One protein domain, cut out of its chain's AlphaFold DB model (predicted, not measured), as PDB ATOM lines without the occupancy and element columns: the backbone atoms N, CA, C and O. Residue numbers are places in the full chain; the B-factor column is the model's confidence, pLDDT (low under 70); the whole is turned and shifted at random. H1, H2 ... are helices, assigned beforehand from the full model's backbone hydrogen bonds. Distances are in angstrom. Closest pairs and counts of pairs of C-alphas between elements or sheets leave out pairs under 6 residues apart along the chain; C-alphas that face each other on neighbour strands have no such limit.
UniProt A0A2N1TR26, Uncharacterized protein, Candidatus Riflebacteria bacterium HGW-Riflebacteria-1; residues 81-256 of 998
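AT A GLANCE: This is residues 81 to 256 of the 998 residues of an uncharacterized protein of Candidatus Riflebacteria bacterium HGW-Riflebacteria-1 (UniProt A0A2N1TR26). This is a rod of helices in which two pairs overlap only in part: H1 and H4 run side by side in opposite ways, the H6 and H7 hairpin makes the far end, and H5 runs along one side. The short H2, H3 and H8 gather near the last residues of H1. The 176 printed residues hold eight named helices, H1 to H8 in order, and no named strand: all helix, only just compact, close to loose, radius of gyration of the C-alphas 18.8 A, spans 64 by 30 by 26 A.

IN THESE COORDINATES: H1, residues 81 to 106, begins with C-alpha 81 at (341.397, 149.365, 363.207) and is 37.7 A long. H2 is 109 to 118, H3 124 to 135, H4 138 to 161 at 34.4 A, H5 165 to 178, H6 182 to 202 at 31.5 A, H7 208 to 225 at 25.4 A, and H8 231 to 238, ending with C-alpha 238 at (321.013, 157.232, 337.746). H6 has a kink of 46 degrees near residue 189.

HOW THE PARTS SIT: H1, the hub, touches H4 at a shallow tilt of 20 degrees, opposite ways; C-alphas 89 and 157 are closest, 5.6 A. With H4, H5, H6 and H7 it forms an up and down bundle, each helix running against the one before. H1 touches H6 at Trp 97 and Ala 185, C-alphas 5.4 A apart, and H8 at Tyr 105 and Tyr 231, 6.1 A. H6 and H7, a hairpin, touch closest at C-alphas 201 and 208, 4.7 A. H1 and H2 only just touch, only at the corner, with 3 pairs of C-alphas within 8 A, closest Leu 106 and Leu 115, 6.3 A. H3 is close to but not clearly touching H1, C-alphas 103 and 134 being 6.5 A apart. Every O i to N i+4 pair is within hydrogen-bond range in H1, H3, H4, H7 and H8, but 4 of 6 in H2, 8 of 10 in H5 and 13 of 17 in H6.

THE WHOLE: The C-alphas farthest apart, Lys 124 and Lys 204, are 64.5 A apart. The printed part has no cut, and its links between named helices are tight. Residues 239 to 256 hold no named element; pLDDT is under 70 at residues 249 to 256.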
ATOM      1  N   ALA A  81     341.261 147.919 363.328       88.19
ATOM      2  CA  ALA A  81     341.397 149.365 363.207       88.19
ATOM      3  C   ALA A  81     341.938 149.762 361.826       88.19
ATOM      4  O   ALA A  81     341.347 150.618 361.171       88.19
ATOM      5  N   SER A  82     342.977 149.084 361.332       89.38
ATOM      6  CA  SER A  82     343.510 149.297 359.981       89.38
ATOM      7  C   SER A  82     342.487 148.971 358.884       89.38
ATOM      8  O   SER A  82     342.422 149.682 357.883       89.38
ATOM      9  N   GLN A  83     341.657 147.933 359.067       91.12
ATOM     10  CA  GLN A  83     340.562 147.633 358.129       91.12
ATOM     11  C   GLN A  83     339.519 148.749 358.107       91.12
ATOM     12  O   GLN A  83     339.130 149.205 357.034       91.12
ATOM     13  N   LYS A  84     339.080 149.202 359.287       92.62
ATOM     14  CA  LYS A  84     338.095 150.279 359.418       92.62
ATOM     15  C   LYS A  84     338.612 151.586 358.812       92.62
ATOM     16  O   LYS A  84     337.868 152.234 358.085       92.62
ATOM     17  N   ALA A  85     339.872 151.936 359.077       92.44
ATOM     18  CA  ALA A  85     340.519 153.115 358.509       92.44
ATOM     19  C   ALA A  85     340.547 153.048 356.976       92.44
ATOM     20  O   ALA A  85     340.064 153.963 356.319       92.44
ATOM     21  N   LEU A  86     341.007 151.925 356.404       94.44
ATOM     22  CA  LEU A  86     341.029 151.755 354.951       94.44
ATOM     23  C   LEU A  86     339.626 151.853 354.338       94.44
ATOM     24  O   LEU A  86     339.463 152.532 353.332       94.44
ATOM     25  N   ILE A  87     338.621 151.201 354.939       94.62
ATOM     26  CA  ILE A  87     337.228 151.255 354.465       94.62
ATOM     27  C   ILE A  87     336.706 152.697 354.458       94.62
ATOM     28  O   ILE A  87     336.026 153.082 353.509       94.62
ATOM     29  N   GLY A  88     337.036 153.488 355.483       95.00
ATOM     30  CA  GLY A  88     336.687 154.908 355.544       95.00
ATOM     31  C   GLY A  88     337.274 155.701 354.376       95.00
ATOM     32  O   GLY A  88     336.527 156.352 353.646       95.00
ATOM     33  N   GLU A  89     338.584 155.589 354.141       95.19
ATOM     34  CA  GLU A  89     339.253 156.348 353.073       95.19
ATOM     35  C   GLU A  89     338.786 155.918 351.672       95.19
ATOM     36  O   GLU A  89     338.491 156.759 350.828       95.19
ATOM     37  N   VAL A  90     338.632 154.615 351.403       95.62
ATOM     38  CA  VAL A  90     338.157 154.155 350.081       95.62
ATOM     39  C   VAL A  90     336.686 154.514 349.843       95.62
ATOM     40  O   VAL A  90     336.302 154.806 348.712       95.62
ATOM     41  N   ALA A  91     335.855 154.550 350.891       95.81
ATOM     42  CA  ALA A  91     334.489 155.050 350.773       95.81
ATOM     43  C   ALA A  91     334.474 156.544 350.410       95.81
ATOM     44  O   ALA A  91     333.690 156.939 349.546       95.81
ATOM     45  N   MET A  92     335.371 157.339 351.006       95.19
ATOM     46  CA  MET A  92     335.536 158.753 350.672       95.19
ATOM     47  C   MET A  92     336.050 158.945 349.235       95.19
ATOM     48  O   MET A  92     335.455 159.727 348.499       95.19
ATOM     49  N   LEU A  93     337.056 158.183 348.775       95.38
ATOM     50  CA  LEU A  93     337.516 158.228 347.371       95.38
ATOM     51  C   LEU A  93     336.370 157.980 346.391       95.38
ATOM     52  O   LEU A  93     336.225 158.692 345.396       95.38
ATOM     53  N   ARG A  94     335.535 156.978 346.681       95.06
ATOM     54  CA  ARG A  94     334.374 156.659 345.850       95.06
ATOM     55  C   ARG A  94     333.352 157.789 345.841       95.06
ATOM     56  O   ARG A  94     332.780 158.053 344.788       95.06
ATOM     57  N   GLU A  95     333.109 158.432 346.980       93.12
ATOM     58  CA  GLU A  95     332.179 159.559 347.079       93.12
ATOM     59  C   GLU A  95     332.688 160.780 346.305       93.12
ATOM     60  O   GLU A  95     331.961 161.295 345.458       93.12
ATOM     61  N   VAL A  96     333.948 161.179 346.505       92.75
ATOM     62  CA  VAL A  96     334.590 162.274 345.755       92.75
ATOM     63  C   VAL A  96     334.502 162.012 344.250       92.75
ATOM     64  O   VAL A  96     334.069 162.868 343.476       92.75
ATOM     65  N   TRP A  97     334.840 160.792 343.825       94.25
ATOM     66  CA  TRP A  97     334.758 160.399 342.422       94.25
ATOM     67  C   TRP A  97     333.324 160.404 341.891       94.25
ATOM     68  O   TRP A  97     333.100 160.840 340.763       94.25
ATOM     69  N   ARG A  98     332.347 159.964 342.695       92.38
ATOM     70  CA  ARG A  98     330.924 160.003 342.336       92.38
ATOM     71  C   ARG A  98     330.464 161.437 342.086       92.38
ATOM     72  O   ARG A  98     329.864 161.681 341.047       92.38
ATOM     73  N   ARG A  99     330.780 162.390 342.971       91.12
ATOM     74  CA  ARG A  99     330.421 163.806 342.761       91.12
ATOM     75  C   ARG A  99     331.066 164.364 341.494       91.12
ATOM     76  O   ARG A  99     330.371 164.926 340.651       91.12
ATOM     77  N   LYS A 100     332.361 164.095 341.297       91.19
ATOM     78  CA  LYS A 100     333.116 164.495 340.102       91.19
ATOM     79  C   LYS A 100     332.456 164.031 338.801       91.19
ATOM     80  O   LYS A 100     332.192 164.844 337.920       91.19
ATOM     81  N   ILE A 101     332.183 162.732 338.658       92.31
ATOM     82  CA  ILE A 101     331.608 162.195 337.412       92.31
ATOM     83  C   ILE A 101     330.150 162.627 337.202       92.31
ATOM     84  O   ILE A 101     329.704 162.708 336.059       92.31
ATOM     85  N   THR A 102     329.415 162.928 338.276       91.38
ATOM     86  CA  THR A 102     328.054 163.475 338.196       91.38
ATOM     87  C   THR A 102     328.060 164.922 337.712       91.38
ATOM     88  O   THR A 102     327.269 165.255 336.833       91.38
ATOM     89  N   LEU A 103     328.989 165.757 338.193       89.69
ATOM     90  CA  LEU A 103     329.199 167.112 337.673       89.69
ATOM     91  C   LEU A 103     329.610 167.089 336.193       89.69
ATOM     92  O   LEU A 103     329.090 167.855 335.382       89.69
ATOM     93  N   GLU A 104     330.514 166.179 335.812       90.94
ATOM     94  CA  GLU A 104     330.878 165.967 334.404       90.94
ATOM     95  C   GLU A 104     329.659 165.576 333.554       90.94
ATOM     96  O   GLU A 104     329.499 166.103 332.454       90.94
ATOM     97  N   TYR A 105     328.803 164.682 334.064       92.44
ATOM     98  CA  TYR A 105     327.588 164.224 333.390       92.44
ATOM     99  C   TYR A 105     326.571 165.352 333.193       92.44
ATOM    100  O   TYR A 105     326.141 165.561 332.062       92.44
ATOM    101  N   LEU A 106     326.233 166.099 334.251       90.88
ATOM    102  CA  LEU A 106     325.277 167.214 334.191       90.88
ATOM    103  C   LEU A 106     325.795 168.400 333.363       90.88
ATOM    104  O   LEU A 106     325.011 169.146 332.784       90.88
ATOM    105  N   GLY A 107     327.115 168.580 333.291       89.56
ATOM    106  CA  GLY A 107     327.741 169.605 332.457       89.56
ATOM    107  C   GLY A 107     327.930 169.201 330.991       89.56
ATOM    108  O   GLY A 107     328.470 169.991 330.217       89.56
ATOM    109  N   ASP A 108     327.556 167.981 330.598       91.88
ATOM    110  CA  ASP A 108     327.606 167.522 329.209       91.88
ATOM    111  C   ASP A 108     326.339 167.960 328.460       91.88
ATOM    112  O   ASP A 108     325.224 167.769 328.949       91.88
ATOM    113  N   LYS A 109     326.492 168.474 327.232       90.69
ATOM    114  CA  LYS A 109     325.370 168.919 326.381       90.69
ATOM    115  C   LYS A 109     324.292 167.852 326.191       90.69
ATOM    116  O   LYS A 109     323.119 168.176 326.043       90.69
ATOM    117  N   ARG A 110     324.662 166.569 326.202       93.38
ATOM    118  CA  ARG A 110     323.703 165.462 326.064       93.38
ATOM    119  C   ARG A 110     322.719 165.373 327.236       93.38
ATOM    120  O   ARG A 110     321.631 164.831 327.054       93.38
ATOM    121  N   SER A 111     323.075 165.917 328.401       91.94
ATOM    122  CA  SER A 111     322.241 165.917 329.607       91.94
ATOM    123  C   SER A 111     321.351 167.161 329.746       91.94
ATOM    124  O   SER A 111     320.520 167.200 330.646       91.94
ATOM    125  N   GLU A 112     321.448 168.150 328.849       91.31
ATOM    126  CA  GLU A 112     320.798 169.468 328.989       91.31
ATOM    127  C   GLU A 112     319.283 169.378 329.252       91.31
ATOM    128  O   GLU A 112     318.754 170.042 330.141       91.31
ATOM    129  N   LYS A 113     318.578 168.489 328.538       91.12
ATOM    130  CA  LYS A 113     317.140 168.250 328.762       91.12
ATOM    131  C   LYS A 113     316.848 167.631 330.127       91.12
ATOM    132  O   LYS A 113     315.833 167.951 330.736       91.12
ATOM    133  N   PHE A 114     317.707 166.722 330.579       91.25
ATOM    134  CA  PHE A 114     317.575 166.091 331.887       91.25
ATOM    135  C   PHE A 114     317.825 167.113 333.000       91.25
ATOM    136  O   PHE A 114     316.998 167.233 333.898       91.25
ATOM    137  N   LEU A 115     318.890 167.913 332.878       90.31
ATOM    138  CA  LEU A 115     319.205 169.012 333.789       90.31
ATOM    139  C   LEU A 115     318.049 170.019 333.887       90.31
ATOM    140  O   LEU A 115     317.663 170.398 334.989       90.31
ATOM    141  N   ALA A 116     317.448 170.407 332.757       90.75
ATOM    142  CA  ALA A 116     316.299 171.311 332.741       90.75
ATOM    143  C   ALA A 116     315.077 170.738 333.482       90.75
ATOM    144  O   ALA A 116     314.413 171.468 334.216       90.75
ATOM    145  N   SER A 117     314.794 169.440 333.323       92.25
ATOM    146  CA  SER A 117     313.722 168.754 334.061       92.25
ATOM    147  C   SER A 117     314.019 168.653 335.556       92.25
ATOM    148  O   SER A 117     313.114 168.773 336.374       92.25
ATOM    149  N   LEU A 118     315.285 168.443 335.907       89.50
ATOM    150  CA  LEU A 118     315.746 168.232 337.273       89.50
ATOM    151  C   LEU A 118     315.585 169.472 338.162       89.50
ATOM    152  O   LEU A 118     315.274 169.347 339.340       89.50
ATOM    153  N   ILE A 119     315.741 170.669 337.591       89.12
ATOM    154  CA  ILE A 119     315.613 171.948 338.313       89.12
ATOM    155  C   ILE A 119     314.302 172.687 338.018       89.12
ATOM    156  O   ILE A 119     314.156 173.855 338.385       89.12
ATOM    157  N   ALA A 120     313.352 172.048 337.328       91.19
ATOM    158  CA  ALA A 120     312.145 172.704 336.818       91.19
ATOM    159  C   ALA A 120     311.333 173.413 337.918       91.19
ATOM    160  O   ALA A 120     310.831 174.517 337.691       91.19
ATOM    161  N   ASP A 121     311.294 172.822 339.113       88.25
ATOM    162  CA  ASP A 121     310.524 173.310 340.261       88.25
ATOM    163  C   ASP A 121     311.267 174.371 341.098       88.25
ATOM    164  O   ASP A 121     310.707 174.940 342.036       88.25
ATOM    165  N   PHE A 122     312.528 174.679 340.770       85.44
ATOM    166  CA  PHE A 122     313.328 175.639 341.533       85.44
ATOM    167  C   PHE A 122     312.916 177.087 341.207       85.44
ATOM    168  O   PHE A 122     312.563 177.400 340.067       85.44
ATOM    169  N   PRO A 123     313.036 178.035 342.156       87.94
ATOM    170  CA  PRO A 123     312.972 179.462 341.857       87.94
ATOM    171  C   PRO A 123     313.922 179.857 340.716       87.94
ATOM    172  O   PRO A 123     315.060 179.395 340.657       87.94
ATOM    173  N   LYS A 124     313.505 180.781 339.837       86.12
ATOM    174  CA  LYS A 124     314.288 181.186 338.648       86.12
ATOM    175  C   LYS A 124     315.719 181.641 338.949       86.12
ATOM    176  O   LYS A 124     316.602 181.427 338.123       86.12
ATOM    177  N   LYS A 125     315.944 182.261 340.111       79.62
ATOM    178  CA  LYS A 125     317.284 182.649 340.577       79.62
ATOM    179  C   LYS A 125     318.156 181.415 340.845       79.62
ATOM    180  O   LYS A 125     319.266 181.353 340.341       79.62
ATOM    181  N   LEU A 126     317.623 180.414 341.548       79.50
ATOM    182  CA  LEU A 126     318.334 179.165 341.839       79.50
ATOM    183  C   LEU A 126     318.577 178.332 340.578       79.50
ATOM    184  O   LEU A 126     319.664 177.795 340.425       79.50
ATOM    185  N   GLN A 127     317.630 178.293 339.632       85.69
ATOM    186  CA  GLN A 127     317.855 177.640 338.332       85.69
ATOM    187  C   GLN A 127     319.079 178.218 337.610       85.69
ATOM    188  O   GLN A 127     319.894 177.470 337.078       85.69
ATOM    189  N   ARG A 128     319.206 179.553 337.598       83.19
ATOM    190  CA  ARG A 128     320.328 180.246 336.958       83.19
ATOM    191  C   ARG A 128     321.650 179.917 337.646       83.19
ATOM    192  O   ARG A 128     322.550 179.438 336.968       83.19
ATOM    193  N   ASN A 129     321.718 180.095 338.966       79.44
ATOM    194  CA  ASN A 129     322.918 179.802 339.754       79.44
ATOM    195  C   ASN A 129     323.368 178.345 339.566       79.44
ATOM    196  O   ASN A 129     324.541 178.072 339.349       79.44
ATOM    197  N   PHE A 130     322.423 177.403 339.578       83.31
ATOM    198  CA  PHE A 130     322.715 175.983 339.404       83.31
ATOM    199  C   PHE A 130     323.330 175.669 338.032       83.31
ATOM    200  O   PHE A 130     324.297 174.914 337.928       83.31
ATOM    201  N   ILE A 131     322.792 176.269 336.964       85.62
ATOM    202  CA  ILE A 131     323.337 176.120 335.609       85.62
ATOM    203  C   ILE A 131     324.732 176.752 335.519       85.62
ATOM    204  O   ILE A 131     325.640 176.130 334.965       85.62
ATOM    205  N   GLU A 132     324.915 177.953 336.072       81.69
ATOM    206  CA  GLU A 132     326.208 178.648 336.117       81.69
ATOM    207  C   GLU A 132     327.264 177.822 336.872       81.69
ATOM    208  O   GLU A 132     328.365 177.642 336.359       81.69
ATOM    209  N   ASN A 133     326.912 177.191 337.995       78.94
ATOM    210  CA  ASN A 133     327.823 176.326 338.758       78.94
ATOM    211  C   ASN A 133     328.252 175.063 337.989       78.94
ATOM    212  O   ASN A 133     329.387 174.604 338.107       78.94
ATOM    213  N   ILE A 134     327.354 174.489 337.183       83.38
ATOM    214  CA  ILE A 134     327.613 173.242 336.440       83.38
ATOM    215  C   ILE A 134     328.330 173.481 335.106       83.38
ATOM    216  O   ILE A 134     329.022 172.587 334.599       83.38
ATOM    217  N   THR A 135     328.144 174.658 334.507       80.75
ATOM    218  CA  THR A 135     328.587 174.947 333.132       80.75
ATOM    219  C   THR A 135     329.543 176.135 332.999       80.75
ATOM    220  O   THR A 135     330.159 176.265 331.943       80.75
ATOM    221  N   GLY A 136     329.696 176.954 334.041       76.06
ATOM    222  CA  GLY A 136     330.575 178.125 334.102       76.06
ATOM    223  C   GLY A 136     331.875 177.888 334.878       76.06
ATOM    224  O   GLY A 136     332.305 176.747 335.065       76.06
ATOM    225  N   ASP A 137     332.499 178.981 335.322       70.62
ATOM    226  CA  ASP A 137     333.857 178.989 335.888       70.62
ATOM    227  C   ASP A 137     333.969 178.189 337.201       70.62
ATOM    228  O   ASP A 137     334.917 177.420 337.373       70.62
ATOM    229  N   TYR A 138     332.932 178.223 338.046       75.75
ATOM    230  CA  TYR A 138     332.831 177.430 339.281       75.75
ATOM    231  C   TYR A 138     333.001 175.920 339.065       75.75
ATOM    232  O   TYR A 138     333.497 175.209 339.940       75.75
ATOM    233  N   LYS A 139     332.657 175.391 337.881       82.88
ATOM    234  CA  LYS A 139     332.887 173.976 337.565       82.88
ATOM    235  C   LYS A 139     334.368 173.619 337.690       82.88
ATOM    236  O   LYS A 139     334.695 172.533 338.166       82.88
ATOM    237  N   ALA A 140     335.262 174.495 337.233       80.94
ATOM    238  CA  ALA A 140     336.699 174.256 337.306       80.94
ATOM    239  C   ALA A 140     337.176 174.197 338.765       80.94
ATOM    240  O   ALA A 140     337.955 173.305 339.105       80.94
ATOM    241  N   GLU A 141     336.643 175.065 339.625       79.38
ATOM    242  CA  GLU A 141     336.932 175.108 341.064       79.38
ATOM    243  C   GLU A 141     336.469 173.826 341.768       79.38
ATOM    244  O   GLU A 141     337.262 173.175 342.451       79.38
ATOM    245  N   PHE A 142     335.237 173.367 341.510       81.75
ATOM    246  CA  PHE A 142     334.750 172.080 342.026       81.75
ATOM    247  C   PHE A 142     335.612 170.906 341.555       81.75
ATOM    248  O   PHE A 142     335.961 170.021 342.336       81.75
ATOM    249  N   MET A 143     335.996 170.884 340.277       85.62
ATOM    250  CA  MET A 143     336.836 169.816 339.733       85.62
ATOM    251  C   MET A 143     338.240 169.816 340.346       85.62
ATOM    252  O   MET A 143     338.788 168.739 340.602       85.62
ATOM    253  N   ALA A 144     338.809 170.997 340.605       83.06
ATOM    254  CA  ALA A 144     340.075 171.149 341.307       83.06
ATOM    255  C   ALA A 144     339.959 170.697 342.770       83.06
ATOM    256  O   ALA A 144     340.814 169.946 343.238       83.06
ATOM    257  N   ASN A 145     338.874 171.059 343.460       86.62
ATOM    258  CA  ASN A 145     338.597 170.596 344.814       86.62
ATOM    259  C   ASN A 145     338.476 169.066 344.891       86.62
ATOM    260  O   ASN A 145     339.125 168.433 345.724       86.62
ATOM    261  N   TYR A 146     337.710 168.449 343.987       89.12
ATOM    262  CA  TYR A 146     337.580 166.993 343.929       89.12
ATOM    263  C   TYR A 146     338.916 166.305 343.649       89.12
ATOM    264  O   TYR A 146     339.179 165.243 344.210       89.12
ATOM    265  N   ALA A 147     339.770 166.888 342.806       88.44
ATOM    266  CA  ALA A 147     341.116 166.369 342.586       88.44
ATOM    267  C   ALA A 147     341.970 166.460 343.862       88.44
ATOM    268  O   ALA A 147     342.512 165.446 344.293       88.44
ATOM    269  N   ALA A 148     342.008 167.627 344.511       86.62
ATOM    270  CA  ALA A 148     342.768 167.840 345.742       86.62
ATOM    271  C   ALA A 148     342.318 166.900 346.873       86.62
ATOM    272  O   ALA A 148     343.151 166.276 347.533       86.62
ATOM    273  N   LYS A 149     341.001 166.724 347.056       90.50
ATOM    274  CA  LYS A 149     340.477 165.788 348.055       90.50
ATOM    275  C   LYS A 149     340.794 164.338 347.705       90.50
ATOM    276  O   LYS A 149     341.136 163.560 348.594       90.50
ATOM    277  N   ALA A 150     340.692 163.957 346.432       92.00
ATOM    278  CA  ALA A 150     341.046 162.608 345.999       92.00
ATOM    279  C   ALA A 150     342.530 162.302 346.254       92.00
ATOM    280  O   ALA A 150     342.844 161.201 346.710       92.00
ATOM    281  N   ASP A 151     343.423 163.265 346.024       90.06
ATOM    282  CA  ASP A 151     344.855 163.126 346.301       90.06
ATOM    283  C   ASP A 151     345.127 162.961 347.806       90.06
ATOM    284  O   ASP A 151     345.786 161.998 348.206       90.06
ATOM    285  N   GLU A 152     344.541 163.820 348.652       89.75
ATOM    286  CA  GLU A 152     344.649 163.746 350.121       89.75
ATOM    287  C   GLU A 152     344.204 162.376 350.658       89.75
ATOM    288  O   GLU A 152     344.933 161.695 351.386       89.75
ATOM    289  N   VAL A 153     343.004 161.944 350.269       93.19
ATOM    290  CA  VAL A 153     342.419 160.674 350.715       93.19
ATOM    291  C   VAL A 153     343.232 159.491 350.169       93.19
ATOM    292  O   VAL A 153     343.420 158.490 350.865       93.19
ATOM    293  N   THR A 154     343.776 159.602 348.951       94.44
ATOM    294  CA  THR A 154     344.675 158.595 348.370       94.44
ATOM    295  C   THR A 154     345.945 158.441 349.199       94.44
ATOM    296  O   THR A 154     346.363 157.310 349.455       94.44
ATOM    297  N   ASP A 155     346.550 159.540 349.649       91.00
ATOM    298  CA  ASP A 155     347.745 159.503 350.494       91.00
ATOM    299  C   ASP A 155     347.469 158.895 351.867       91.00
ATOM    300  O   ASP A 155     348.237 158.036 352.316       91.00
ATOM    301  N   ARG A 156     346.340 159.237 352.502       91.44
ATOM    302  CA  ARG A 156     345.929 158.604 353.767       91.44
ATOM    303  C   ARG A 156     345.679 157.107 353.597       91.44
ATOM    304  O   ARG A 156     346.208 156.303 354.371       91.44
ATOM    305  N   ALA A 157     344.950 156.708 352.556       94.12
ATOM    306  CA  ALA A 157     344.716 155.299 352.245       94.12
ATOM    307  C   ALA A 157     346.032 154.548 351.984       94.12
ATOM    308  O   ALA A 157     346.245 153.448 352.504       94.12
ATOM    309  N   PHE A 158     346.947 155.150 351.218       94.62
ATOM    310  CA  PHE A 158     348.253 154.566 350.930       94.62
ATOM    311  C   PHE A 158     349.101 154.419 352.196       94.62
ATOM    312  O   PHE A 158     349.682 153.354 352.408       94.62
ATOM    313  N   ALA A 159     349.127 155.423 353.077       92.06
ATOM    314  CA  ALA A 159     349.842 155.358 354.350       92.06
ATOM    315  C   ALA A 159     349.353 154.185 355.218       92.06
ATOM    316  O   ALA A 159     350.174 153.418 355.727       92.06
ATOM    317  N   VAL A 160     348.032 153.972 355.304       92.31
ATOM    318  CA  VAL A 160     347.432 152.831 356.025       92.31
ATOM    319  C   VAL A 160     347.889 151.483 355.449       92.31
ATOM    320  O   VAL A 160     348.106 150.539 356.214       92.31
ATOM    321  N   MET A 161     348.048 151.384 354.125       92.56
ATOM    322  CA  MET A 161     348.344 150.133 353.409       92.56
ATOM    323  C   MET A 161     349.832 149.844 353.161       92.56
ATOM    324  O   MET A 161     350.194 148.682 352.941       92.56
ATOM    325  N   SER A 162     350.680 150.874 353.152       81.81
ATOM    326  CA  SER A 162     352.056 150.856 352.627       81.81
ATOM    327  C   SER A 162     352.885 149.651 353.098       81.81
ATOM    328  O   SER A 162     353.472 148.948 352.269       81.81
ATOM    329  N   ASP A 163     352.810 149.318 354.389       83.31
ATOM    330  CA  ASP A 163     353.539 148.205 355.020       83.31
ATOM    331  C   ASP A 163     352.646 147.024 355.445       83.31
ATOM    332  O   ASP A 163     353.066 146.145 356.198       83.31
ATOM    333  N   LYS A 164     351.394 146.973 354.969       89.50
ATOM    334  CA  LYS A 164     350.381 145.992 355.400       89.50
ATOM    335  C   LYS A 164     349.781 145.217 354.214       89.50
ATOM    336  O   LYS A 164     348.615 145.426 353.882       89.50
ATOM    337  N   PRO A 165     350.516 144.262 353.609       87.62
ATOM    338  CA  PRO A 165     350.069 143.507 352.426       87.62
ATOM    339  C   PRO A 165     348.778 142.695 352.624       87.62
ATOM    340  O   PRO A 165     348.113 142.317 351.664       87.62
ATOM    341  N   ALA A 166     348.394 142.415 353.870       87.94
ATOM    342  CA  ALA A 166     347.159 141.702 354.173       87.94
ATOM    343  C   ALA A 166     345.881 142.550 353.952       87.94
ATOM    344  O   ALA A 166     344.787 141.991 353.909       87.94
ATOM    345  N   LEU A 167     346.007 143.871 353.761       92.44
ATOM    346  CA  LEU A 167     344.902 144.755 353.361       92.44
ATOM    347  C   LEU A 167     344.618 144.726 351.851       92.44
ATOM    348  O   LEU A 167     343.525 145.104 351.430       92.44
ATOM    349  N   ASP A 168     345.562 144.258 351.032       93.12
ATOM    350  CA  ASP A 168     345.474 144.326 349.571       93.12
ATOM    351  C   ASP A 168     344.229 143.591 349.028       93.12
ATOM    352  O   ASP A 168     343.534 144.095 348.146       93.12
ATOM    353  N   GLY A 169     343.883 142.437 349.615       92.00
ATOM    354  CA  GLY A 169     342.687 141.675 349.237       92.00
ATOM    355  C   GLY A 169     341.366 142.388 349.559       92.00
ATOM    356  O   GLY A 169     340.389 142.226 348.827       92.00
ATOM    357  N   LEU A 170     341.336 143.204 350.620       93.56
ATOM    358  CA  LEU A 170     340.167 144.008 350.983       93.56
ATOM    359  C   LEU A 170     339.937 145.116 349.949       93.56
ATOM    360  O   LEU A 170     338.828 145.233 349.430       93.56
ATOM    361  N   LEU A 171     340.986 145.865 349.587       95.38
ATOM    362  CA  LEU A 171     340.901 146.886 348.536       95.38
ATOM    363  C   LEU A 171     340.501 146.266 347.189       95.38
ATOM    364  O   LEU A 171     339.614 146.777 346.510       95.38
ATOM    365  N   GLY A 172     341.094 145.126 346.829       95.19
ATOM    366  CA  GLY A 172     340.746 144.393 345.613       95.19
ATOM    367  C   GLY A 172     339.259 144.030 345.517       95.19
ATOM    368  O   GLY A 172     338.649 144.162 344.452       95.19
ATOM    369  N   LYS A 173     338.652 143.621 346.640       94.75
ATOM    370  CA  LYS A 173     337.209 143.363 346.735       94.75
ATOM    371  C   LYS A 173     336.392 144.645 346.530       94.75
ATOM    372  O   LYS A 173     335.474 144.634 345.714       94.75
ATOM    373  N   VAL A 174     336.766 145.742 347.192       95.62
ATOM    374  CA  VAL A 174     336.092 147.050 347.068       95.62
ATOM    375  C   VAL A 174     336.114 147.572 345.626       95.62
ATOM    376  O   VAL A 174     335.085 148.025 345.120       95.62
ATOM    377  N   ILE A 175     337.255 147.470 344.933       95.50
ATOM    378  CA  ILE A 175     337.390 147.878 343.525       95.50
ATOM    379  C   ILE A 175     336.439 147.060 342.644       95.50
ATOM    380  O   ILE A 175     335.689 147.622 341.845       95.50
ATOM    381  N   LYS A 176     336.431 145.730 342.817       93.56
ATOM    382  CA  LYS A 176     335.578 144.825 342.037       93.56
ATOM    383  C   LYS A 176     334.089 145.109 342.247       93.56
ATOM    384  O   LYS A 176     333.336 145.092 341.280       93.56
ATOM    385  N   GLU A 177     333.677 145.348 343.489       94.25
ATOM    386  CA  GLU A 177     332.285 145.650 343.843       94.25
ATOM    387  C   GLU A 177     331.838 147.037 343.366       94.25
ATOM    388  O   GLU A 177     330.658 147.226 343.090       94.25
ATOM    389  N   SER A 178     332.761 147.997 343.237       93.31
ATOM    390  CA  SER A 178     332.431 149.353 342.778       93.31
ATOM    391  C   SER A 178     332.040 149.390 341.296       93.31
ATOM    392  O   SER A 178     331.121 150.120 340.936       93.31
ATOM    393  N   GLY A 179     332.700 148.591 340.446       92.62
ATOM    394  CA  GLY A 179     332.408 148.504 339.009       92.62
ATOM    395  C   GLY A 179     332.682 149.798 338.222       92.62
ATOM    396  O   GLY A 179     332.917 150.860 338.788       92.62
ATOM    397  N   PHE A 180     332.666 149.727 336.888       93.12
ATOM    398  CA  PHE A 180     332.868 150.912 336.041       93.12
ATOM    399  C   PHE A 180     331.636 151.831 336.060       93.12
ATOM    400  O   PHE A 180     330.531 151.317 335.882       93.12
ATOM    401  N   PRO A 181     331.791 153.167 336.203       94.62
ATOM    402  CA  PRO A 181     333.033 153.955 336.230       94.62
ATOM    403  C   PRO A 181     333.568 154.310 337.631       94.62
ATOM    404  O   PRO A 181     334.491 155.120 337.725       94.62
ATOM    405  N   LEU A 182     332.997 153.763 338.711       94.88
ATOM    406  CA  LEU A 182     333.395 154.064 340.095       94.88
ATOM    407  C   LEU A 182     334.697 153.372 340.520       94.88
ATOM    408  O   LEU A 182     335.381 153.853 341.418       94.88
ATOM    409  N   ASP A 183     335.068 152.271 339.872       94.44
ATOM    410  CA  ASP A 183     336.348 151.586 340.056       94.44
ATOM    411  C   ASP A 183     337.545 152.515 339.801       94.44
ATOM    412  O   ASP A 183     338.567 152.402 340.473       94.44
ATOM    413  N   LEU A 184     337.406 153.480 338.887       95.19
ATOM    414  CA  LEU A 184     338.448 154.456 338.564       95.19
ATOM    415  C   LEU A 184     338.809 155.394 339.726       95.19
ATOM    416  O   LEU A 184     339.900 155.963 339.693       95.19
ATOM    417  N   ALA A 185     337.969 155.499 340.762       96.19
ATOM    418  CA  ALA A 185     338.251 156.279 341.971       96.19
ATOM    419  C   ALA A 185     339.560 155.864 342.668       96.19
ATOM    420  O   ALA A 185     340.178 156.661 343.366       96.19
ATOM    421  N   TYR A 186     339.990 154.613 342.483       96.75
ATOM    422  CA  TYR A 186     341.127 154.028 343.199       96.75
ATOM    423  C   TYR A 186     342.414 153.972 342.363       96.75
ATOM    424  O   TYR A 186     343.389 153.351 342.784       96.75
ATOM    425  N   ASN A 187     342.428 154.557 341.160       95.06
ATOM    426  CA  ASN A 187     343.500 154.349 340.180       95.06
ATOM    427  C   ASN A 187     344.880 154.780 340.696       95.06
ATOM    428  O   ASN A 187     345.853 154.034 340.557       95.06
ATOM    429  N   ASP A 188     344.959 155.945 341.334       95.12
ATOM    430  CA  ASP A 188     346.223 156.479 341.844       95.12
ATOM    431  C   ASP A 188     346.706 155.726 343.087       95.12
ATOM    432  O   ASP A 188     347.893 155.408 343.188       95.12
ATOM    433  N   LEU A 189     345.789 155.310 343.969       96.25
ATOM    434  CA  LEU A 189     346.100 154.410 345.082       96.25
ATOM    435  C   LEU A 189     346.683 153.079 344.578       96.25
ATOM    436  O   LEU A 189     347.722 152.629 345.064       96.25
ATOM    437  N   VAL A 190     346.056 152.469 343.567       96.50
ATOM    438  CA  VAL A 190     346.534 151.224 342.945       96.50
ATOM    439  C   VAL A 190     347.905 151.419 342.302       96.50
ATOM    440  O   VAL A 190     348.764 150.549 342.436       96.50
ATOM    441  N   LYS A 191     348.148 152.556 341.643       95.94
ATOM    442  CA  LYS A 191     349.457 152.883 341.066       95.94
ATOM    443  C   LYS A 191     350.545 152.970 342.146       95.94
ATOM    444  O   LYS A 191     351.572 152.305 342.007       95.94
ATOM    445  N   LYS A 192     350.309 153.711 343.238       95.31
ATOM    446  CA  LYS A 192     351.255 153.828 344.367       95.31
ATOM    447  C   LYS A 192     351.524 152.466 345.019       95.31
ATOM    448  O   LYS A 192     352.673 152.119 345.301       95.31
ATOM    449  N   LEU A 193     350.484 151.649 345.209       94.88
ATOM    450  CA  LEU A 193     350.622 150.287 345.737       94.88
ATOM    451  C   LEU A 193     351.412 149.377 344.798       94.88
ATOM    452  O   LEU A 193     352.294 148.661 345.262       94.88
ATOM    453  N   LEU A 194     351.147 149.420 343.492       95.81
ATOM    454  CA  LEU A 194     351.888 148.650 342.496       95.81
ATOM    455  C   LEU A 194     353.386 148.972 342.546       95.81
ATOM    456  O   LEU A 194     354.208 148.059 342.553       95.81
ATOM    457  N   GLU A 195     353.747 150.253 342.614       95.12
ATOM    458  CA  GLU A 195     355.142 150.690 342.746       95.12
ATOM    459  C   GLU A 195     355.774 150.180 344.053       95.12
ATOM    460  O   GLU A 195     356.867 149.606 344.027       95.12
ATOM    461  N   ARG A 196     355.057 150.277 345.185       93.75
ATOM    462  CA  ARG A 196     355.512 149.742 346.480       93.75
ATOM    463  C   ARG A 196     355.710 148.227 346.442       93.75
ATOM    464  O   ARG A 196     356.762 147.747 346.858       93.75
ATOM    465  N   ARG A 197     354.741 147.463 345.925       93.50
ATOM    466  CA  ARG A 197     354.827 145.994 345.854       93.50
ATOM    467  C   ARG A 197     355.913 145.536 344.878       93.50
ATOM    468  O   ARG A 197     356.608 144.574 345.188       93.50
ATOM    469  N   LYS A 198     356.149 146.253 343.769       94.50
ATOM    470  CA  LYS A 198     357.307 146.024 342.880       94.50
ATOM    471  C   LYS A 198     358.638 146.232 343.596       94.50
ATOM    472  O   LYS A 198     359.544 145.419 343.448       94.50
ATOM    473  N   PHE A 199     358.759 147.296 344.385       93.06
ATOM    474  CA  PHE A 199     359.960 147.540 345.181       93.06
ATOM    475  C   PHE A 199     360.210 146.409 346.193       93.06
ATOM    476  O   PHE A 199     361.320 145.890 346.278       93.06
ATOM    477  N   GLN A 200     359.171 145.966 346.903       91.50
ATOM    478  CA  GLN A 200     359.255 144.849 347.854       91.50
ATOM    479  C   GLN A 200     359.595 143.511 347.172       91.50
ATOM    480  O   GLN A 200     360.406 142.743 347.692       91.50
ATOM    481  N   ALA A 201     359.030 143.254 345.989       91.25
ATOM    482  CA  ALA A 201     359.340 142.102 345.139       91.25
ATOM    483  C   ALA A 201     360.823 142.087 344.732       91.25
ATOM    484  O   ALA A 201     361.529 141.103 344.952       91.25
ATOM    485  N   ASN A 202     361.344 143.226 344.263       93.44
ATOM    486  CA  ASN A 202     362.763 143.382 343.928       93.44
ATOM    487  C   ASN A 202     363.686 143.142 345.139       93.44
ATOM    488  O   ASN A 202     364.799 142.642 344.977       93.44
ATOM    489  N   ASN A 203     363.206 143.434 346.351       92.06
ATOM    490  CA  ASN A 203     363.909 143.173 347.610       92.06
ATOM    491  C   ASN A 203     363.644 141.772 348.199       92.06
ATOM    492  O   ASN A 203     364.111 141.474 349.298       92.06
ATOM    493  N   LYS A 204     362.946 140.890 347.468       90.62
ATOM    494  CA  LYS A 204     362.625 139.501 347.851       90.62
ATOM    495  C   LYS A 204     361.819 139.378 349.150       90.62
ATOM    496  O   LYS A 204     361.972 138.405 349.895       90.62
ATOM    497  N   GLU A 205     360.948 140.344 349.430       88.75
ATOM    498  CA  GLU A 205     360.000 140.234 350.538       88.75
ATOM    499  C   GLU A 205     358.966 139.126 350.268       88.75
ATOM    500  O   GLU A 205     358.461 138.954 349.155       88.75
ATOM    501  N   ALA A 206     358.647 138.335 351.295       85.88
ATOM    502  CA  ALA A 206     357.818 137.144 351.141       85.88
ATOM    503  C   ALA A 206     356.401 137.487 350.639       85.88
ATOM    504  O   ALA A 206     355.644 138.187 351.306       85.88
ATOM    505  N   GLY A 207     356.025 136.938 349.479       84.19
ATOM    506  CA  GLY A 207     354.698 137.120 348.878       84.19
ATOM    507  C   GLY A 207     354.527 138.392 348.039       84.19
ATOM    508  O   GLY A 207     353.477 138.543 347.411       84.19
ATOM    509  N   ALA A 208     355.541 139.263 347.968       88.56
ATOM    510  CA  ALA A 208     355.469 140.524 347.231       88.56
ATOM    511  C   ALA A 208     355.371 140.337 345.702       88.56
ATOM    512  O   ALA A 208     354.637 141.085 345.060       88.56
ATOM    513  N   ASP A 209     356.009 139.307 345.129       90.38
ATOM    514  CA  ASP A 209     355.949 139.011 343.684       90.38
ATOM    515  C   ASP A 209     354.506 138.785 343.206       90.38
ATOM    516  O   ASP A 209     354.039 139.417 342.259       90.38
ATOM    517  N   LYS A 210     353.753 137.950 343.938       93.19
ATOM    518  CA  LYS A 210     352.346 137.644 343.628       93.19
ATOM    519  C   LYS A 210     351.448 138.873 343.756       93.19
ATOM    520  O   LYS A 210     350.522 139.042 342.969       93.19
ATOM    521  N   LEU A 211     351.703 139.724 344.751       92.44
ATOM    522  CA  LEU A 211     350.948 140.966 344.943       92.44
ATOM    523  C   LEU A 211     351.273 142.000 343.859       92.44
ATOM    524  O   LEU A 211     350.371 142.685 343.387       92.44
ATOM    525  N   SER A 212     352.532 142.086 343.428       94.19
ATOM    526  CA  SER A 212     352.952 142.925 342.303       94.19
ATOM    527  C   SER A 212     352.251 142.510 341.004       94.19
ATOM    528  O   SER A 212     351.658 143.353 340.330       94.19
ATOM    529  N   GLU A 213     352.229 141.212 340.680       95.31
ATOM    530  CA  GLU A 213     351.503 140.678 339.516       95.31
ATOM    531  C   GLU A 213     349.990 140.934 339.601       95.31
ATOM    532  O   GLU A 213     349.358 141.356 338.622       95.31
ATOM    533  N   TYR A 214     349.407 140.730 340.787       95.31
ATOM    534  CA  TYR A 214     347.999 141.010 341.050       95.31
ATOM    535  C   TYR A 214     347.655 142.481 340.774       95.31
ATOM    536  O   TYR A 214     346.783 142.765 339.950       95.31
ATOM    537  N   TRP A 215     348.374 143.424 341.387       95.75
ATOM    538  CA  TRP A 215     348.119 144.852 341.195       95.75
ATOM    539  C   TRP A 215     348.443 145.331 339.782       95.75
ATOM    540  O   TRP A 215     347.749 146.207 339.271       95.75
ATOM    541  N   GLN A 216     349.425 144.728 339.103       96.81
ATOM    542  CA  GLN A 216     349.696 145.010 337.692       96.81
ATOM    543  C   GLN A 216     348.493 144.634 336.816       96.81
ATOM    544  O   GLN A 216     348.151 145.376 335.890       96.81
ATOM    545  N   THR A 217     347.834 143.515 337.122       96.12
ATOM    546  CA  THR A 217     346.613 143.077 336.431       96.12
ATOM    547  C   THR A 217     345.468 144.054 336.686       96.12
ATOM    548  O   THR A 217     344.889 144.567 335.727       96.12
ATOM    549  N   VAL A 218     345.195 144.386 337.956       95.25
ATOM    550  CA  VAL A 218     344.144 145.350 338.336       95.25
ATOM    551  C   VAL A 218     344.375 146.705 337.660       95.25
ATOM    552  O   VAL A 218     343.482 147.214 336.986       95.25
ATOM    553  N   TYR A 219     345.590 147.250 337.746       95.25
ATOM    554  CA  TYR A 219     345.955 148.520 337.119       95.25
ATOM    555  C   TYR A 219     345.758 148.500 335.595       95.25
ATOM    556  O   TYR A 219     345.274 149.466 335.005       95.25
ATOM    557  N   THR A 220     346.078 147.381 334.938       95.06
ATOM    558  CA  THR A 220     345.877 147.222 333.488       95.06
ATOM    559  C   THR A 220     344.391 147.244 333.124       95.06
ATOM    560  O   THR A 220     344.006 147.928 332.172       95.06
ATOM    561  N   THR A 221     343.542 146.561 333.900       93.38
ATOM    562  CA  THR A 221     342.081 146.605 333.732       93.38
ATOM    563  C   THR A 221     341.540 148.020 333.924       93.38
ATOM    564  O   THR A 221     340.773 148.496 333.086       93.38
ATOM    565  N   MET A 222     341.981 148.728 334.965       93.69
ATOM    566  CA  MET A 222     341.561 150.109 335.230       93.69
ATOM    567  C   MET A 222     341.990 151.061 334.108       93.69
ATOM    568  O   MET A 222     341.186 151.863 333.634       93.69
ATOM    569  N   LYS A 223     343.212 150.916 333.580       92.88
ATOM    570  CA  LYS A 223     343.696 151.691 332.424       92.88
ATOM    571  C   LYS A 223     342.877 151.430 331.155       92.88
ATOM    572  O   LYS A 223     342.705 152.339 330.343       92.88
ATOM    573  N   ALA A 224     342.373 150.210 330.963       92.56
ATOM    574  CA  ALA A 224     341.452 149.899 329.872       92.56
ATOM    575  C   ALA A 224     340.066 150.525 330.107       92.56
ATOM    576  O   ALA A 224     339.499 151.114 329.187       92.56
ATOM    577  N   ASN A 225     339.546 150.458 331.337       90.25
ATOM    578  CA  ASN A 225     338.284 151.088 331.725       90.25
ATOM    579  C   ASN A 225     338.323 152.616 331.571       90.25
ATOM    580  O   ASN A 225     337.371 153.188 331.052       90.25
ATOM    581  N   ALA A 226     339.439 153.270 331.897       89.19
ATOM    582  CA  ALA A 226     339.622 154.716 331.750       89.19
ATOM    583  C   ALA A 226     339.475 155.231 330.302       89.19
ATOM    584  O   ALA A 226     339.253 156.423 330.102       89.19
ATOM    585  N   LYS A 227     339.579 154.351 329.294       89.81
ATOM    586  CA  LYS A 227     339.370 154.689 327.874       89.81
ATOM    587  C   LYS A 227     337.907 154.603 327.427       89.81
ATOM    588  O   LYS A 227     337.595 155.011 326.312       89.81
ATOM    589  N   LYS A 228     337.018 154.025 328.240       89.38
ATOM    590  CA  LYS A 228     335.591 153.896 327.916       89.38
ATOM    591  C   LYS A 228     334.883 155.238 328.121       89.38
ATOM    592  O   LYS A 228     335.229 156.001 329.020       89.38
ATOM    593  N   SER A 229     333.851 155.502 327.318       85.19
ATOM    594  CA  SER A 229     332.962 156.650 327.532       85.19
ATOM    595  C   SER A 229     332.277 156.533 328.896       85.19
ATOM    596  O   SER A 229     331.623 155.527 329.173       85.19
ATOM    597  N   ARG A 230     332.426 157.555 329.749       91.00
ATOM    598  CA  ARG A 230     331.796 157.585 331.078       91.00
ATOM    599  C   ARG A 230     330.318 157.966 331.027       91.00
ATOM    600  O   ARG A 230     329.573 157.511 331.881       91.00
ATOM    601  N   TYR A 231     329.891 158.738 330.028       91.88
ATOM    602  CA  TYR A 231     328.541 159.312 329.981       91.88
ATOM    603  C   TYR A 231     327.435 158.255 330.106       91.88
ATOM    604  O   TYR A 231     326.628 158.330 331.024       91.88
ATOM    605  N   GLU A 232     327.446 157.228 329.250       89.81
ATOM    606  CA  GLU A 232     326.424 156.167 329.274       89.81
ATOM    607  C   GLU A 232     326.454 155.359 330.576       89.81
ATOM    608  O   GLU A 232     325.426 154.909 331.074       89.81
ATOM    609  N   ALA A 233     327.643 155.193 331.157       91.44
ATOM    610  CA  ALA A 233     327.804 154.458 332.401       91.44
ATOM    611  C   ALA A 233     327.305 155.263 333.613       91.44
ATOM    612  O   ALA A 233     326.694 154.688 334.508       91.44
ATOM    613  N   VAL A 234     327.500 156.587 333.623       92.81
ATOM    614  CA  VAL A 234     326.921 157.479 334.642       92.81
ATOM    615  C   VAL A 234     325.405 157.582 334.473       92.81
ATOM    616  O   VAL A 234     324.681 157.446 335.455       92.81
ATOM    617  N   ALA A 235     324.902 157.716 333.242       90.94
ATOM    618  CA  ALA A 235     323.464 157.695 332.969       90.94
ATOM    619  C   ALA A 235     322.806 156.405 333.493       90.94
ATOM    620  O   ALA A 235     321.744 156.450 334.107       90.94
ATOM    621  N   ALA A 236     323.468 155.255 333.325       90.50
ATOM    622  CA  ALA A 236     322.987 153.976 333.840       90.50
ATOM    623  C   ALA A 236     322.979 153.884 335.379       90.50
ATOM    624  O   ALA A 236     322.122 153.183 335.914       90.50
ATOM    625  N   ILE A 237     323.884 154.583 336.084       89.94
ATOM    626  CA  ILE A 237     323.867 154.672 337.560       89.94
ATOM    627  C   ILE A 237     322.581 155.351 338.041       89.94
ATOM    628  O   ILE A 237     322.004 154.931 339.041       89.94
ATOM    629  N   TYR A 238     322.128 156.382 337.325       90.50
ATOM    630  CA  TYR A 238     321.013 157.232 337.746       90.50
ATOM    631  C   TYR A 238     319.671 156.910 337.078       90.50
ATOM    632  O   TYR A 238     318.676 157.554 337.388       90.50
ATOM    633  N   LYS A 239     319.613 155.909 336.191       89.31
ATOM    634  CA  LYS A 239     318.429 155.611 335.366       89.31
ATOM    635  C   LYS A 239     317.136 155.354 336.163       89.31
ATOM    636  O   LYS A 239     316.060 155.658 335.666       89.31
ATOM    637  N   ASP A 240     317.259 154.794 337.370       88.62
ATOM    638  CA  ASP A 240     316.136 154.408 338.237       88.62
ATOM    639  C   ASP A 240     315.963 155.374 339.432       88.62
ATOM    640  O   ASP A 240     315.146 155.127 340.318       88.62
ATOM    641  N   VAL A 241     316.745 156.460 339.489       89.06
ATOM    642  CA  VAL A 241     316.674 157.462 340.563       89.06
ATOM    643  C   VAL A 241     315.599 158.487 340.207       89.06
ATOM    644  O   VAL A 241     315.632 159.077 339.126       89.06
ATOM    645  N   ALA A 242     314.633 158.706 341.102       88.25
ATOM    646  CA  ALA A 242     313.610 159.728 340.900       88.25
ATOM    647  C   ALA A 242     314.250 161.125 340.827       88.25
ATOM    648  O   ALA A 242     315.236 161.387 341.510       88.25
ATOM    649  N   LEU A 243     313.676 162.045 340.038       85.88
ATOM    650  CA  LEU A 243     314.229 163.401 339.870       85.88
ATOM    651  C   LEU A 243     314.427 164.123 341.214       85.88
ATOM    652  O   LEU A 243     315.474 164.722 341.430       85.88
ATOM    653  N   ASN A 244     313.472 163.984 342.138       82.81
ATOM    654  CA  ASN A 244     313.538 164.593 343.473       82.81
ATOM    655  C   ASN A 244     314.601 163.961 344.389       82.81
ATOM    656  O   ASN A 244     314.989 164.580 345.375       82.81
ATOM    657  N   ASP A 245     315.072 162.755 344.062       84.38
ATOM    658  CA  ASP A 245     316.098 162.021 344.812       84.38
ATOM    659  C   ASP A 245     317.479 162.107 344.140       84.38
ATOM    660  O   ASP A 245     318.464 161.556 344.643       84.38
ATOM    661  N   PHE A 246     317.582 162.772 342.982       87.12
ATOM    662  CA  PHE A 246     318.862 162.947 342.312       87.12
ATOM    663  C   PHE A 246     319.757 163.852 343.171       87.12
ATOM    664  O   PHE A 246     319.309 164.905 343.629       87.12
ATOM    665  N   PRO A 247     321.035 163.496 343.386       80.06
ATOM    666  CA  PRO A 247     321.908 164.221 344.301       80.06
ATOM    667  C   PRO A 247     322.435 165.521 343.673       80.06
ATOM    668  O   PRO A 247     323.597 165.633 343.288       80.06
ATOM    669  N   ILE A 248     321.547 166.504 343.543       76.81
ATOM    670  CA  ILE A 248     321.857 167.856 343.077       76.81
ATOM    671  C   ILE A 248     322.136 168.835 344.207       76.81
ATOM    672  O   ILE A 248     322.638 169.919 343.940       76.81
ATOM    673  N   SER A 249     321.849 168.470 345.460       65.94
ATOM    674  CA  SER A 249     322.088 169.354 346.608       65.94
ATOM    675  C   SER A 249     323.547 169.810 346.714       65.94
ATOM    676  O   SER A 249     323.810 170.845 347.309       65.94
ATOM    677  N   TRP A 250     324.483 169.098 346.075       66.31
ATOM    678  CA  TRP A 250     325.895 169.463 346.008       66.31
ATOM    679  C   TRP A 250     326.264 170.544 344.970       66.31
ATOM    680  O   TRP A 250     327.445 170.691 344.669       66.31
ATOM    681  N   TYR A 251     325.320 171.294 344.400       68.19
ATOM    682  CA  TYR A 251     325.661 172.424 343.512       68.19
ATOM    683  C   TYR A 251     324.859 173.697 343.821       68.19
ATOM    684  O   TYR A 251     324.849 174.635 343.021       68.19
ATOM    685  N   ASP A 252     324.177 173.724 344.970       64.31
ATOM    686  CA  ASP A 252     323.421 174.878 345.455       64.31
ATOM    687  C   ASP A 252     324.294 175.757 346.362       64.31
ATOM    688  O   ASP A 252     324.549 175.430 347.520       64.31
ATOM    689  N   ASP A 253     324.725 176.895 345.821       55.94
ATOM    690  CA  ASP A 253     325.546 177.903 346.504       55.94
ATOM    691  C   ASP A 253     324.852 178.495 347.750       55.94
ATOM    692  O   ASP A 253     325.499 178.926 348.696       55.94
ATOM    693  N   ALA A 254     323.514 178.428 347.830       54.75
ATOM    694  CA  ALA A 254     322.776 178.915 348.999       54.75
ATOM    695  C   ALA A 254     323.020 178.092 350.282       54.75
ATOM    696  O   ALA A 254     322.587 178.508 351.358       54.75
ATOM    697  N   GLN A 255     323.662 176.922 350.179       53.00
ATOM    698  CA  GLN A 255     323.883 176.011 351.305       53.00
ATOM    699  C   GLN A 255     325.303 176.067 351.882       53.00
ATOM    700  O   GLN A 255     325.519 175.426 352.908       53.00
ATOM    701  N   HIS A 256     326.240 176.802 351.262       53.59
ATOM    702  CA  HIS A 256     327.645 176.955 351.693       53.59
ATOM    703  C   HIS A 256     328.393 175.638 352.046       53.59
ATOM    704  O   HIS A 256     329.389 175.699 352.749       53.59
TER     705      HIS A 256